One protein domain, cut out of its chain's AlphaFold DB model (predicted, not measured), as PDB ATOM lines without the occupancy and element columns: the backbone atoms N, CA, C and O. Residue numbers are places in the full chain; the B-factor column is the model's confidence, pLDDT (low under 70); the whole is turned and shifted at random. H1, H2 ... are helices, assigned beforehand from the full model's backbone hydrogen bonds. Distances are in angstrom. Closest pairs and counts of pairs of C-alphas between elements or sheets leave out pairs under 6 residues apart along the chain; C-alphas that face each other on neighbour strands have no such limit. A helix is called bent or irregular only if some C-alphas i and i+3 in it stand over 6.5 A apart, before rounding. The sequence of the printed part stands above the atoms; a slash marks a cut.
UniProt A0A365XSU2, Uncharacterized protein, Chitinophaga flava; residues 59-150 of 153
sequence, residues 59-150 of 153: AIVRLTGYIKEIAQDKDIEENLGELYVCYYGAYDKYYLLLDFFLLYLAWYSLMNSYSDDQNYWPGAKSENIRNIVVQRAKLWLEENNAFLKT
ATOM      1  N   ALA A  59     -25.861  61.064  12.312       79.38
ATOM      2  CA  ALA A  59     -24.841  60.063  12.589       79.38
ATOM      3  C   ALA A  59     -24.844  59.718  14.081       79.38
ATOM      4  O   ALA A  59     -24.904  58.547  14.437       79.38
ATOM      5  N   ILE A  60     -24.888  60.719  14.960       80.88
ATOM      6  CA  ILE A  60     -24.930  60.521  16.417       80.88
ATOM      7  C   ILE A  60     -26.180  59.742  16.833       80.88
ATOM      8  O   ILE A  60     -26.085  58.826  17.656       80.88
ATOM      9  N   VAL A  61     -27.333  60.041  16.230       83.69
ATOM     10  CA  VAL A  61     -28.578  59.295  16.470       83.69
ATOM     11  C   VAL A  61     -28.421  57.822  16.085       83.69
ATOM     12  O   VAL A  61     -28.748  56.946  16.890       83.69
ATOM     13  N   ARG A  62     -27.880  57.536  14.893       86.25
ATOM     14  CA  ARG A  62     -27.654  56.160  14.421       86.25
ATOM     15  C   ARG A  62     -26.693  55.396  15.336       86.25
ATOM     16  O   ARG A  62     -27.023  54.300  15.777       86.25
ATOM     17  N   LEU A  63     -25.553  55.997  15.678       89.25
ATOM     18  CA  LEU A  63     -24.556  55.409  16.584       89.25
ATOM     19  C   LEU A  63     -25.160  55.089  17.954       89.25
ATOM     20  O   LEU A  63     -24.962  54.004  18.498       89.25
ATOM     21  N   THR A  64     -25.951  56.019  18.488       89.88
ATOM     22  CA  THR A  64     -26.649  55.842  19.766       89.88
ATOM     23  C   THR A  64     -27.625  54.667  19.719       89.88
ATOM     24  O   THR A  64     -27.802  53.995  20.734       89.88
ATOM     25  N   GLY A  65     -28.249  54.395  18.566       92.50
ATOM     26  CA  GLY A  65     -29.093  53.217  18.348       92.50
ATOM     27  C   GLY A  65     -28.339  51.914  18.606       92.50
ATOM     28  O   GLY A  65     -28.704  51.173  19.518       92.50
ATOM     29  N   TYR A  66     -27.230  51.699  17.896       95.31
ATOM     30  CA  TYR A  66     -26.388  50.508  18.066       95.31
ATOM     31  C   TYR A  66     -25.859  50.368  19.501       95.31
ATOM     32  O   TYR A  66     -25.923  49.296  20.100       95.31
ATOM     33  N   ILE A  67     -25.401  51.468  20.111       95.56
ATOM     34  CA  ILE A  67     -24.887  51.453  21.490       95.56
ATOM     35  C   ILE A  67     -25.996  51.101  22.498       95.56
ATOM     36  O   ILE A  67     -25.739  50.383  23.466       95.56
ATOM     37  N   LYS A  68     -27.238  51.558  22.284       95.75
ATOM     38  CA  LYS A  68     -28.388  51.183  23.128       95.75
ATOM     39  C   LYS A  68     -28.709  49.699  23.033       95.75
ATOM     40  O   LYS A  68     -29.004  49.092  24.062       95.75
ATOM     41  N   GLU A  69     -28.655  49.122  21.841       97.56
ATOM     42  CA  GLU A  69     -28.885  47.689  21.657       97.56
ATOM     43  C   GLU A  69     -27.797  46.858  22.340       97.56
ATOM     44  O   GLU A  69     -28.119  45.967  23.131       97.56
ATOM     45  N   ILE A  70     -26.527  47.245  22.187       98.00
ATOM     46  CA  ILE A  70     -25.409  46.633  22.920       98.00
ATOM     47  C   ILE A  70     -25.615  46.745  24.437       98.00
ATOM     48  O   ILE A  70     -25.447  45.767  25.162       98.00
ATOM     49  N   ALA A  71     -26.008  47.915  24.950       97.44
ATOM     50  CA  ALA A  71     -26.252  48.114  26.381       97.44
ATOM     51  C   ALA A  71     -27.401  47.236  26.923       97.44
ATOM     52  O   ALA A  71     -27.441  46.939  28.123       97.44
ATOM     53  N   GLN A  72     -28.317  46.818  26.045       97.69
ATOM     54  CA  GLN A  72     -29.406  45.877  26.313       97.69
ATOM     55  C   GLN A  72     -29.018  44.411  26.062       97.69
ATOM     56  O   GLN A  72     -29.891  43.550  26.144       97.69
ATOM     57  N   ASP A  73     -27.738  44.129  25.800       97.19
ATOM     58  CA  ASP A  73     -27.208  42.790  25.529       97.19
ATOM     59  C   ASP A  73     -27.776  42.153  24.240       97.19
ATOM     60  O   ASP A  73     -27.897  40.929  24.146       97.19
ATOM     61  N   LYS A  74     -28.139  42.982  23.246       97.50
ATOM     62  CA  LYS A  74     -28.718  42.564  21.957       97.50
ATOM     63  C   LYS A  74     -27.706  42.656  20.821       97.50
ATOM     64  O   LYS A  74     -27.026  43.674  20.693       97.50
ATOM     65  N   ASP A  75     -27.636  41.590  20.020       95.88
ATOM     66  CA  ASP A  75     -26.901  41.506  18.747       95.88
ATOM     67  C   ASP A  75     -25.510  42.158  18.804       95.88
ATOM     68  O   ASP A  75     -25.114  42.930  17.937       95.88
ATOM     69  N   ILE A  76     -24.774  41.884  19.892       96.12
ATOM     70  CA  ILE A  76     -23.576  42.648  20.271       96.12
ATOM     71  C   ILE A  76     -22.542  42.671  19.153       96.12
ATOM     72  O   ILE A  76     -22.002  43.730  18.863       96.12
ATOM     73  N   GLU A  77     -22.249  41.519  18.555       94.50
ATOM     74  CA  GLU A  77     -21.231  41.411  17.510       94.50
ATOM     75  C   GLU A  77     -21.611  42.210  16.260       94.50
ATOM     76  O   GLU A  77     -20.790  42.973  15.755       94.50
ATOM     77  N   GLU A  78     -22.861  42.090  15.809       96.06
ATOM     78  CA  GLU A  78     -23.377  42.820  14.649       96.06
ATOM     79  C   GLU A  78     -23.348  44.330  14.899       96.06
ATOM     80  O   GLU A  78     -22.763  45.088  14.125       96.06
ATOM     81  N   ASN A  79     -23.874  44.764  16.044       97.12
ATOM     82  CA  ASN A  79     -23.882  46.169  16.432       97.12
ATOM     83  C   ASN A  79     -22.467  46.739  16.614       97.12
ATOM     84  O   ASN A  79     -22.199  47.885  16.250       97.12
ATOM     85  N   LEU A  80     -21.532  45.951  17.150       95.19
ATOM     86  CA  LEU A  80     -20.130  46.347  17.285       95.19
ATOM     87  C   LEU A  80     -19.442  46.447  15.912       95.19
ATOM     88  O   LEU A  80     -18.631  47.352  15.703       95.19
ATOM     89  N   GLY A  81     -19.807  45.575  14.967       94.19
ATOM     90  CA  GLY A  81     -19.397  45.652  13.564       94.19
ATOM     91  C   GLY A  81     -19.914  46.909  12.861       94.19
ATOM     92  O   GLY A  81     -19.140  47.606  12.204       94.19
ATOM     93  N   GLU A  82     -21.181  47.274  13.060       94.38
ATOM     94  CA  GLU A  82     -21.745  48.518  12.518       94.38
ATOM     95  C   GLU A  82     -21.040  49.761  13.081       94.38
ATOM     96  O   GLU A  82     -20.725  50.693  12.335       94.38
ATOM     97  N   LEU A  83     -20.722  49.773  14.381       93.00
ATOM     98  CA  LEU A  83     -19.943  50.852  15.003       93.00
ATOM     99  C   LEU A  83     -18.512  50.923  14.449       93.00
ATOM    100  O   LEU A  83     -17.995  52.024  14.248       93.00
ATOM    101  N   TYR A  84     -17.892  49.779  14.151       90.88
ATOM    102  CA  TYR A  84     -16.590  49.715  13.483       90.88
ATOM    103  C   TYR A  84     -16.643  50.287  12.059       90.88
ATOM    104  O   TYR A  84     -15.781  51.082  11.692       90.88
ATOM    105  N   VAL A  85     -17.670  49.964  11.267       88.25
ATOM    106  CA  VAL A  85     -17.865  50.558   9.930       88.25
ATOM    107  C   VAL A  85     -18.083  52.067  10.037       88.25
ATOM    108  O   VAL A  85     -17.477  52.846   9.297       88.25
ATOM    109  N   CYS A  86     -18.915  52.490  10.989       85.50
ATOM    110  CA  CYS A  86     -19.203  53.900  11.202       85.50
ATOM    111  C   CYS A  86     -17.979  54.689  11.667       85.50
ATOM    112  O   CYS A  86     -17.888  55.860  11.312       85.50
ATOM    113  N   TYR A  87     -17.042  54.069  12.400       82.88
ATOM    114  CA  TYR A  87     -15.756  54.677  12.735       82.88
ATOM    115  C   TYR A  87     -15.129  55.235  11.456       82.88
ATOM    116  O   TYR A  87     -15.059  56.447  11.316       82.88
ATOM    117  N   TYR A  88     -14.831  54.401  10.455       75.69
ATOM    118  CA  TYR A  88     -14.189  54.838   9.206       75.69
ATOM    119  C   TYR A  88     -14.946  55.912   8.420       75.69
ATOM    120  O   TYR A  88     -14.302  56.704   7.738       75.69
ATOM    121  N   GLY A  89     -16.278  55.963   8.511       72.38
ATOM    122  CA  GLY A  89     -17.089  56.968   7.819       72.38
ATOM    123  C   GLY A  89     -17.249  58.299   8.564       72.38
ATOM    124  O   GLY A  89     -17.688  59.276   7.959       72.38
ATOM    125  N   ALA A  90     -16.924  58.357   9.856       65.19
ATOM    126  CA  ALA A  90     -17.262  59.477  10.731       65.19
ATOM    127  C   ALA A  90     -16.027  60.319  11.079       65.19
ATOM    128  O   ALA A  90     -15.600  60.367  12.235       65.19
ATOM    129  N   TYR A  91     -15.463  60.987  10.063       57.78
ATOM    130  CA  TYR A  91     -14.160  61.652  10.156       57.78
ATOM    131  C   TYR A  91     -14.023  62.680  11.289       57.78
ATOM    132  O   TYR A  91     -12.958  62.838  11.880       57.78
ATOM    133  N   ASP A  92     -15.121  63.336  11.640       64.88
ATOM    134  CA  ASP A  92     -15.225  64.351  12.688       64.88
ATOM    135  C   ASP A  92     -15.717  63.794  14.042       64.88
ATOM    136  O   ASP A  92     -15.784  64.517  15.038       64.88
ATOM    137  N   LYS A  93     -16.088  62.507  14.099       69.88
ATOM    138  CA  LYS A  93     -16.734  61.862  15.260       69.88
ATOM    139  C   LYS A  93     -16.080  60.541  15.670       69.88
ATOM    140  O   LYS A  93     -16.605  59.865  16.558       69.88
ATOM    141  N   TYR A  94     -14.923  60.191  15.098       69.62
ATOM    142  CA  TYR A  94     -14.132  58.993  15.434       69.62
ATOM    143  C   TYR A  94     -14.015  58.746  16.938       69.62
ATOM    144  O   TYR A  94     -14.011  57.614  17.418       69.62
ATOM    145  N   TYR A  95     -13.952  59.818  17.708       70.94
ATOM    146  CA  TYR A  95     -13.781  59.768  19.142       70.94
ATOM    147  C   TYR A  95     -14.968  59.262  19.944       70.94
ATOM    148  O   TYR A  95     -14.785  58.719  21.035       70.94
ATOM    149  N   LEU A  96     -16.187  59.434  19.434       79.06
ATOM    150  CA  LEU A  96     -17.372  58.841  20.049       79.06
ATOM    151  C   LEU A  96     -17.309  57.315  19.952       79.06
ATOM    152  O   LEU A  96     -17.918  56.625  20.767       79.06
ATOM    153  N   LEU A  97     -16.539  56.816  18.985       87.12
ATOM    154  CA  LEU A  97     -16.486  55.424  18.571       87.12
ATOM    155  C   LEU A  97     -15.172  54.732  18.901       87.12
ATOM    156  O   LEU A  97     -15.105  53.516  18.779       87.12
ATOM    157  N   LEU A  98     -14.153  55.462  19.357       85.94
ATOM    158  CA  LEU A  98     -12.814  54.921  19.580       85.94
ATOM    159  C   LEU A  98     -12.819  53.695  20.500       85.94
ATOM    160  O   LEU A  98     -12.181  52.696  20.190       85.94
ATOM    161  N   ASP A  99     -13.575  53.731  21.597       91.69
ATOM    162  CA  ASP A  99     -13.659  52.577  22.492       91.69
ATOM    163  C   ASP A  99     -14.335  51.373  21.828       91.69
ATOM    164  O   ASP A  99     -13.844  50.257  21.956       91.69
ATOM    165  N   PHE A 100     -15.417  51.589  21.078       94.50
ATOM    166  CA  PHE A 100     -16.122  50.516  20.368       94.50
ATOM    167  C   PHE A 100     -15.295  49.947  19.216       94.50
ATOM    168  O   PHE A 100     -15.295  48.742  18.999       94.50
ATOM    169  N   PHE A 101     -14.521  50.788  18.539       91.25
ATOM    170  CA  PHE A 101     -13.555  50.376  17.532       91.25
ATOM    171  C   PHE A 101     -12.472  49.462  18.130       91.25
ATOM    172  O   PHE A 101     -12.211  48.382  17.602       91.25
ATOM    173  N   LEU A 102     -11.880  49.841  19.268       91.50
ATOM    174  CA  LEU A 102     -10.888  49.004  19.957       91.50
ATOM    175  C   LEU A 102     -11.494  47.705  20.488       91.50
ATOM    176  O   LEU A 102     -10.871  46.647  20.395       91.50
ATOM    177  N   LEU A 103     -12.717  47.773  21.011       95.44
ATOM    178  CA  LEU A 103     -13.453  46.600  21.465       95.44
ATOM    179  C   LEU A 103     -13.801  45.654  20.315       95.44
ATOM    180  O   LEU A 103     -13.721  44.446  20.511       95.44
ATOM    181  N   TYR A 104     -14.126  46.171  19.127       94.75
ATOM    182  CA  TYR A 104     -14.322  45.353  17.932       94.75
ATOM    183  C   TYR A 104     -13.047  44.589  17.572       94.75
ATOM    184  O   TYR A 104     -13.089  43.379  17.367       94.75
ATOM    185  N   LEU A 105     -11.895  45.268  17.552       91.25
ATOM    186  CA  LEU A 105     -10.613  44.622  17.258       91.25
ATOM    187  C   LEU A 105     -10.249  43.568  18.311       91.25
ATOM    188  O   LEU A 105      -9.812  42.472  17.952       91.25
ATOM    189  N   ALA A 106     -10.475  43.863  19.596       92.94
ATOM    190  CA  ALA A 106     -10.302  42.896  20.678       92.94
ATOM    191  C   ALA A 106     -11.224  41.680  20.492       92.94
ATOM    192  O   ALA A 106     -10.752  40.546  20.546       92.94
ATOM    193  N   TRP A 107     -12.514  41.908  20.229       94.12
ATOM    194  CA  TRP A 107     -13.506  40.859  19.989       94.12
ATOM    195  C   TRP A 107     -13.112  39.975  18.812       94.12
ATOM    196  O   TRP A 107     -12.988  38.762  18.961       94.12
ATOM    197  N   TYR A 108     -12.859  40.582  17.655       91.50
ATOM    198  CA  TYR A 108     -12.499  39.870  16.439       91.50
ATOM    199  C   TYR A 108     -11.225  39.040  16.630       91.50
ATOM    200  O   TYR A 108     -11.194  37.880  16.220       91.50
ATOM    201  N   SER A 109     -10.208  39.600  17.298       90.44
ATOM    202  CA  SER A 109      -8.977  38.880  17.636       90.44
ATOM    203  C   SER A 109      -9.255  37.664  18.522       90.44
ATOM    204  O   SER A 109      -8.760  36.581  18.236       90.44
ATOM    205  N   LEU A 110     -10.062  37.812  19.574       91.81
ATOM    206  CA  LEU A 110     -10.363  36.721  20.508       91.81
ATOM    207  C   LEU A 110     -11.210  35.605  19.877       91.81
ATOM    208  O   LEU A 110     -11.044  34.448  20.244       91.81
ATOM    209  N   MET A 111     -12.105  35.935  18.941       88.62
ATOM    210  CA  MET A 111     -13.000  34.947  18.317       88.62
ATOM    211  C   MET A 111     -12.389  34.254  17.094       88.62
ATOM    212  O   MET A 111     -12.770  33.129  16.781       88.62
ATOM    213  N   ASN A 112     -11.457  34.910  16.394       83.12
ATOM    214  CA  ASN A 112     -10.906  34.416  15.125       83.12
ATOM    215  C   ASN A 112      -9.415  34.057  15.183       83.12
ATOM    216  O   ASN A 112      -8.865  33.594  14.181       83.12
ATOM    217  N   SER A 113      -8.741  34.262  16.317       72.88
ATOM    218  CA  SER A 113      -7.359  33.813  16.511       72.88
ATOM    219  C   SER A 113      -7.286  32.623  17.467       72.88
ATOM    220  O   SER A 113      -8.140  32.429  18.324       72.88
ATOM    221  N   TYR A 114      -6.229  31.822  17.329       60.12
ATOM    222  CA  TYR A 114      -5.926  30.716  18.244       60.12
ATOM    223  C   TYR A 114      -5.226  31.188  19.537       60.12
ATOM    224  O   TYR A 114      -4.718  30.353  20.285       60.12
ATOM    225  N   SER A 115      -5.143  32.502  19.788       64.19
ATOM    226  CA  SER A 115      -4.448  33.089  20.939       64.19
ATOM    227  C   SER A 115      -5.342  34.065  21.700       64.19
ATOM    228  O   SER A 115      -5.883  34.997  21.114       64.19
ATOM    229  N   ASP A 116      -5.404  33.926  23.023       66.50
ATOM    230  CA  ASP A 116      -6.095  34.879  23.908       66.50
ATOM    231  C   ASP A 116      -5.373  36.242  24.034       66.50
ATOM    232  O   ASP A 116      -5.855  37.154  24.709       66.50
ATOM    233  N   ASP A 117      -4.227  36.406  23.368       70.56
ATOM    234  CA  ASP A 117      -3.418  37.622  23.386       70.56
ATOM    235  C   ASP A 117      -3.950  38.655  22.380       70.56
ATOM    236  O   ASP A 117      -3.472  38.770  21.248       70.56
ATOM    237  N   GLN A 118      -4.937  39.447  22.802       84.12
ATOM    238  CA  GLN A 118      -5.308  40.685  22.110       84.12
ATOM    239  C   GLN A 118      -4.624  41.900  22.762       84.12
ATOM    240  O   GLN A 118      -4.500  41.988  23.982       84.12
ATOM    241  N   ASN A 119      -4.190  42.857  21.941       83.31
ATOM    242  CA  ASN A 119      -3.434  44.040  22.376       83.31
ATOM    243  C   ASN A 119      -4.266  45.337  22.356       83.31
ATOM    244  O   ASN A 119      -3.713  46.432  22.443       83.31
ATOM    245  N   TYR A 120      -5.586  45.234  22.199       86.94
ATOM    246  CA  TYR A 120      -6.468  46.373  21.927       86.94
ATOM    247  C   TYR A 120      -7.216  46.868  23.168       86.94
ATOM    248  O   TYR A 120      -7.457  48.069  23.297       86.94
ATOM    249  N   TRP A 121      -7.570  45.969  24.091       90.44
ATOM    250  CA  TRP A 121      -8.328  46.302  25.293       90.44
ATOM    251  C   TRP A 121      -7.777  45.610  26.547       90.44
ATOM    252  O   TRP A 121      -7.939  44.400  26.699       90.44
ATOM    253  N   PRO A 122      -7.158  46.333  27.495       88.00
ATOM    254  CA  PRO A 122      -6.559  45.716  28.675       88.00
ATOM    255  C   PRO A 122      -7.534  44.815  29.450       88.00
ATOM    256  O   PRO A 122      -8.629  45.233  29.823       88.00
ATOM    257  N   GLY A 123      -7.124  43.568  29.693       89.62
ATOM    258  CA  GLY A 123      -7.892  42.594  30.476       89.62
ATOM    259  C   GLY A 123      -9.053  41.912  29.744       89.62
ATOM    260  O   GLY A 123      -9.731  41.082  30.359       89.62
ATOM    261  N   ALA A 124      -9.286  42.213  28.461       92.75
ATOM    262  CA  ALA A 124     -10.298  41.502  27.690       92.75
ATOM    263  C   ALA A 124      -9.817  40.108  27.265       92.75
ATOM    264  O   ALA A 124      -8.702  39.942  26.769       92.75
ATOM    265  N   LYS A 125     -10.698  39.129  27.459       92.44
ATOM    266  CA  LYS A 125     -10.549  37.706  27.153       92.44
ATOM    267  C   LYS A 125     -11.836  37.190  26.521       92.44
ATOM    268  O   LYS A 125     -12.898  37.788  26.709       92.44
ATOM    269  N   SER A 126     -11.764  36.051  25.842       91.00
ATOM    270  CA  SER A 126     -12.922  35.386  25.225       91.00
ATOM    271  C   SER A 126     -14.093  35.198  26.207       91.00
ATOM    272  O   SER A 126     -15.243  35.458  25.861       91.00
ATOM    273  N   GLU A 127     -13.802  34.866  27.468       92.69
ATOM    274  CA  GLU A 127     -14.793  34.672  28.539       92.69
ATOM    275  C   GLU A 127     -15.484  35.957  29.040       92.69
ATOM    276  O   GLU A 127     -16.574  35.883  29.610       92.69
ATOM    277  N   ASN A 128     -14.874  37.139  28.867       94.94
ATOM    278  CA  ASN A 128     -15.352  38.379  29.495       94.94
ATOM    279  C   ASN A 128     -15.623  39.533  28.516       94.94
ATOM    280  O   ASN A 128     -16.283  40.499  28.908       94.94
ATOM    281  N   ILE A 129     -15.176  39.439  27.257       95.38
ATOM    282  CA  ILE A 129     -15.282  40.521  26.268       95.38
ATOM    283  C   ILE A 129     -16.736  40.963  26.061       95.38
ATOM    284  O   ILE A 129     -17.009  42.161  26.019       95.38
ATOM    285  N   ARG A 130     -17.690  40.022  26.070       96.69
ATOM    286  CA  ARG A 130     -19.133  40.313  26.032       96.69
ATOM    287  C   ARG A 130     -19.560  41.282  27.126       96.69
ATOM    288  O   ARG A 130     -20.157  42.318  26.843       96.69
ATOM    289  N   ASN A 131     -19.194  40.982  28.369       97.62
ATOM    290  CA  ASN A 131     -19.532  41.829  29.507       97.62
ATOM    291  C   ASN A 131     -18.833  43.187  29.423       97.62
ATOM    292  O   ASN A 131     -19.462  44.200  29.714       97.62
ATOM    293  N   ILE A 132     -17.569  43.231  28.994       97.56
ATOM    294  CA  ILE A 132     -16.831  44.491  28.825       97.56
ATOM    295  C   ILE A 132     -17.550  45.407  27.826       97.56
ATOM    296  O   ILE A 132     -17.774  46.578  28.134       97.56
ATOM    297  N   VAL A 133     -17.958  44.876  26.671       97.88
ATOM    298  CA  VAL A 133     -18.653  45.643  25.628       97.88
ATOM    299  C   VAL A 133     -19.987  46.197  26.139       97.88
ATOM    300  O   VAL A 133     -20.250  47.394  25.999       97.88
ATOM    301  N   VAL A 134     -20.790  45.372  26.820       98.25
ATOM    302  CA  VAL A 134     -22.070  45.801  27.416       98.25
ATOM    303  C   VAL A 134     -21.867  46.887  28.474       98.25
ATOM    304  O   VAL A 134     -22.579  47.893  28.478       98.25
ATOM    305  N   GLN A 135     -20.904  46.709  29.383       97.88
ATOM    306  CA  GLN A 135     -20.643  47.692  30.439       97.88
ATOM    307  C   GLN A 135     -20.116  49.003  29.861       97.88
ATOM    308  O   GLN A 135     -20.552  50.076  30.281       97.88
ATOM    309  N   ARG A 136     -19.245  48.940  28.846       96.75
ATOM    310  CA  ARG A 136     -18.762  50.147  28.175       96.75
ATOM    311  C   ARG A 136     -19.891  50.895  27.477       96.75
ATOM    312  O   ARG A 136     -19.923  52.121  27.573       96.75
ATOM    313  N   ALA A 137     -20.820  50.184  26.836       96.75
ATOM    314  CA  ALA A 137     -21.993  50.779  26.200       96.75
ATOM    315  C   ALA A 137     -22.899  51.502  27.205       96.75
ATOM    316  O   ALA A 137     -23.293  52.643  26.967       96.75
ATOM    317  N   LYS A 138     -23.172  50.884  28.360       96.44
ATOM    318  CA  LYS A 138     -23.932  51.523  29.449       96.44
ATOM    319  C   LYS A 138     -23.247  52.794  29.940       96.44
ATOM    320  O   LYS A 138     -23.875  53.847  29.964       96.44
ATOM    321  N   LEU A 139     -21.949  52.705  30.233       94.12
ATOM    322  CA  LEU A 139     -21.164  53.855  30.673       94.12
ATOM    323  C   LEU A 139     -21.157  54.970  29.619       94.12
ATOM    324  O   LEU A 139     -21.324  56.135  29.954       94.12
ATOM    325  N   TRP A 140     -21.031  54.625  28.337       92.25
ATOM    326  CA  TRP A 140     -21.062  55.613  27.258       92.25
ATOM    327  C   TRP A 140     -22.405  56.351  27.212       92.25
ATOM    328  O   TRP A 140     -22.432  57.569  27.054       92.25
ATOM    329  N   LEU A 141     -23.526  55.644  27.382       91.31
ATOM    330  CA  LEU A 141     -24.850  56.272  27.422       91.31
ATOM    331  C   LEU A 141     -25.008  57.202  28.627       91.31
ATOM    332  O   LEU A 141     -25.661  58.235  28.500       91.31
ATOM    333  N   GLU A 142     -24.414  56.862  29.770       90.31
ATOM    334  CA  GLU A 142     -24.395  57.710  30.966       90.31
ATOM    335  C   GLU A 142     -23.542  58.967  30.756       90.31
ATOM    336  O   GLU A 142     -24.039  60.078  30.955       90.31
ATOM    337  N   GLU A 143     -22.304  58.801  30.274       84.88
ATOM    338  CA  GLU A 143     -21.361  59.886  29.951       84.88
ATOM    339  C   GLU A 143     -21.959  60.887  28.953       84.88
ATOM    340  O   GLU A 143     -21.732  62.091  29.058       84.88
ATOM    341  N   ASN A 144     -22.755  60.396  28.000       79.88
ATOM    342  CA  ASN A 144     -23.361  61.214  26.953       79.88
ATOM    343  C   ASN A 144     -24.831  61.563  27.237       79.88
ATOM    344  O   ASN A 144     -25.478  62.193  26.406       79.88
ATOM    345  N   ASN A 145     -25.390  61.214  28.400       76.44
ATOM    346  CA  ASN A 145     -26.820  61.397  28.675       76.44
ATOM    347  C   ASN A 145     -27.246  62.876  28.622       76.44
ATOM    348  O   ASN A 145     -28.282  63.213  28.052       76.44
ATOM    349  N   ALA A 146     -26.433  63.775  29.187       67.56
ATOM    350  CA  ALA A 146     -26.702  65.216  29.167       67.56
ATOM    351  C   ALA A 146     -26.723  65.782  27.737       67.56
ATOM    352  O   ALA A 146     -27.582  66.596  27.406       67.56
ATOM    353  N   PHE A 147     -25.824  65.289  26.887       67.25
ATOM    354  CA  PHE A 147     -25.758  65.614  25.468       67.25
ATOM    355  C   PHE A 147     -26.979  65.057  24.714       67.25
ATOM    356  O   PHE A 147     -27.728  65.810  24.097       67.25
ATOM    357  N   LEU A 148     -27.272  63.762  24.865       66.69
ATOM    358  CA  LEU A 148     -28.362  63.064  24.170       66.69
ATOM    359  C   LEU A 148     -29.773  63.558  24.548       66.69
ATOM    360  O   LEU A 148     -30.696  63.445  23.743       66.69
ATOM    361  N   LYS A 149     -29.967  64.128  25.746       60.62
ATOM    362  CA  LYS A 149     -31.264  64.688  26.182       60.62
ATOM    363  C   LYS A 149     -31.706  65.928  25.401       60.62
ATOM    364  O   LYS A 149     -32.888  66.249  25.429       60.62
ATOM    365  N   THR A 150     -30.807  66.595  24.680       51.16
ATOM    366  CA  THR A 150     -31.166  67.746  23.829       51.16
ATOM    367  C   THR A 150     -31.854  67.351  22.512       51.16
ATOM    368  O   THR A 150     -32.354  68.218  21.807       51.16
TER     369      THR A 150
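What this domain is: This is residues 59 to 150 of the 153 residues of an uncharacterized protein of Chitinophaga flava (UniProt A0A365XSU2). Two helical hairpins, H1 with H2 and H3 with H4, pack on each other crosswise, H1 on H4 and H2 on H3; short H5 and loop 113 to 128 lie at opposite ends. Printed are 92 residues with five named helices, H1 to H5 in chain order, class all helix. The whole is compact, radius of gyration of the C-alphas 12.9 A, spanning 45 by 25 by 21 A.

How they stand to each other: H1, residues 59 to 71, touches H2, residues 76 to 89, at a shallow tilt of 22 degrees, opposite ways; the closest C-alphas, Ile 70 and Ile 76, are 5.1 A apart. H2 touches H3, residues 94 to 112, at a steep tilt of 49 degrees; the closest C-alphas, Tyr 84 and Phe 101, are 5.1 A apart. H3, with residues 100 to 107 alone, touches H4, residues 129 to 143, at 9 degrees, a shallow tilt, opposite ways; the closest C-alphas, Trp 107 and Ile 129, are 6.5 A apart. H1 touches H4 at a steep tilt of 50 degrees; the closest C-alphas, Ala 71 and Val 134, are 4.9 A apart. H4 and H5, residues 145 to 150, meet only through their link. Every O i to N i+4 pair is within hydrogen-bond range in H1 and H4, against 9 of 10 in H2, 13 of 15 in H3 and 1 of 2 in H5.

Where its parts are: H1 begins at C-alpha 59 (-24.841, 60.063, 12.589) and H5 ends at C-alpha 150 (-31.166, 67.746, 23.829). H3, 24.8 A long, is irregular: C-alphas 96 and 99 are 7.7 A apart.

The domain as a whole: The printed part has no cut, the link H3 to H4 is long, and pLDDT is under 70 at residues 90 to 94, 114 to 116 and 146 to 150.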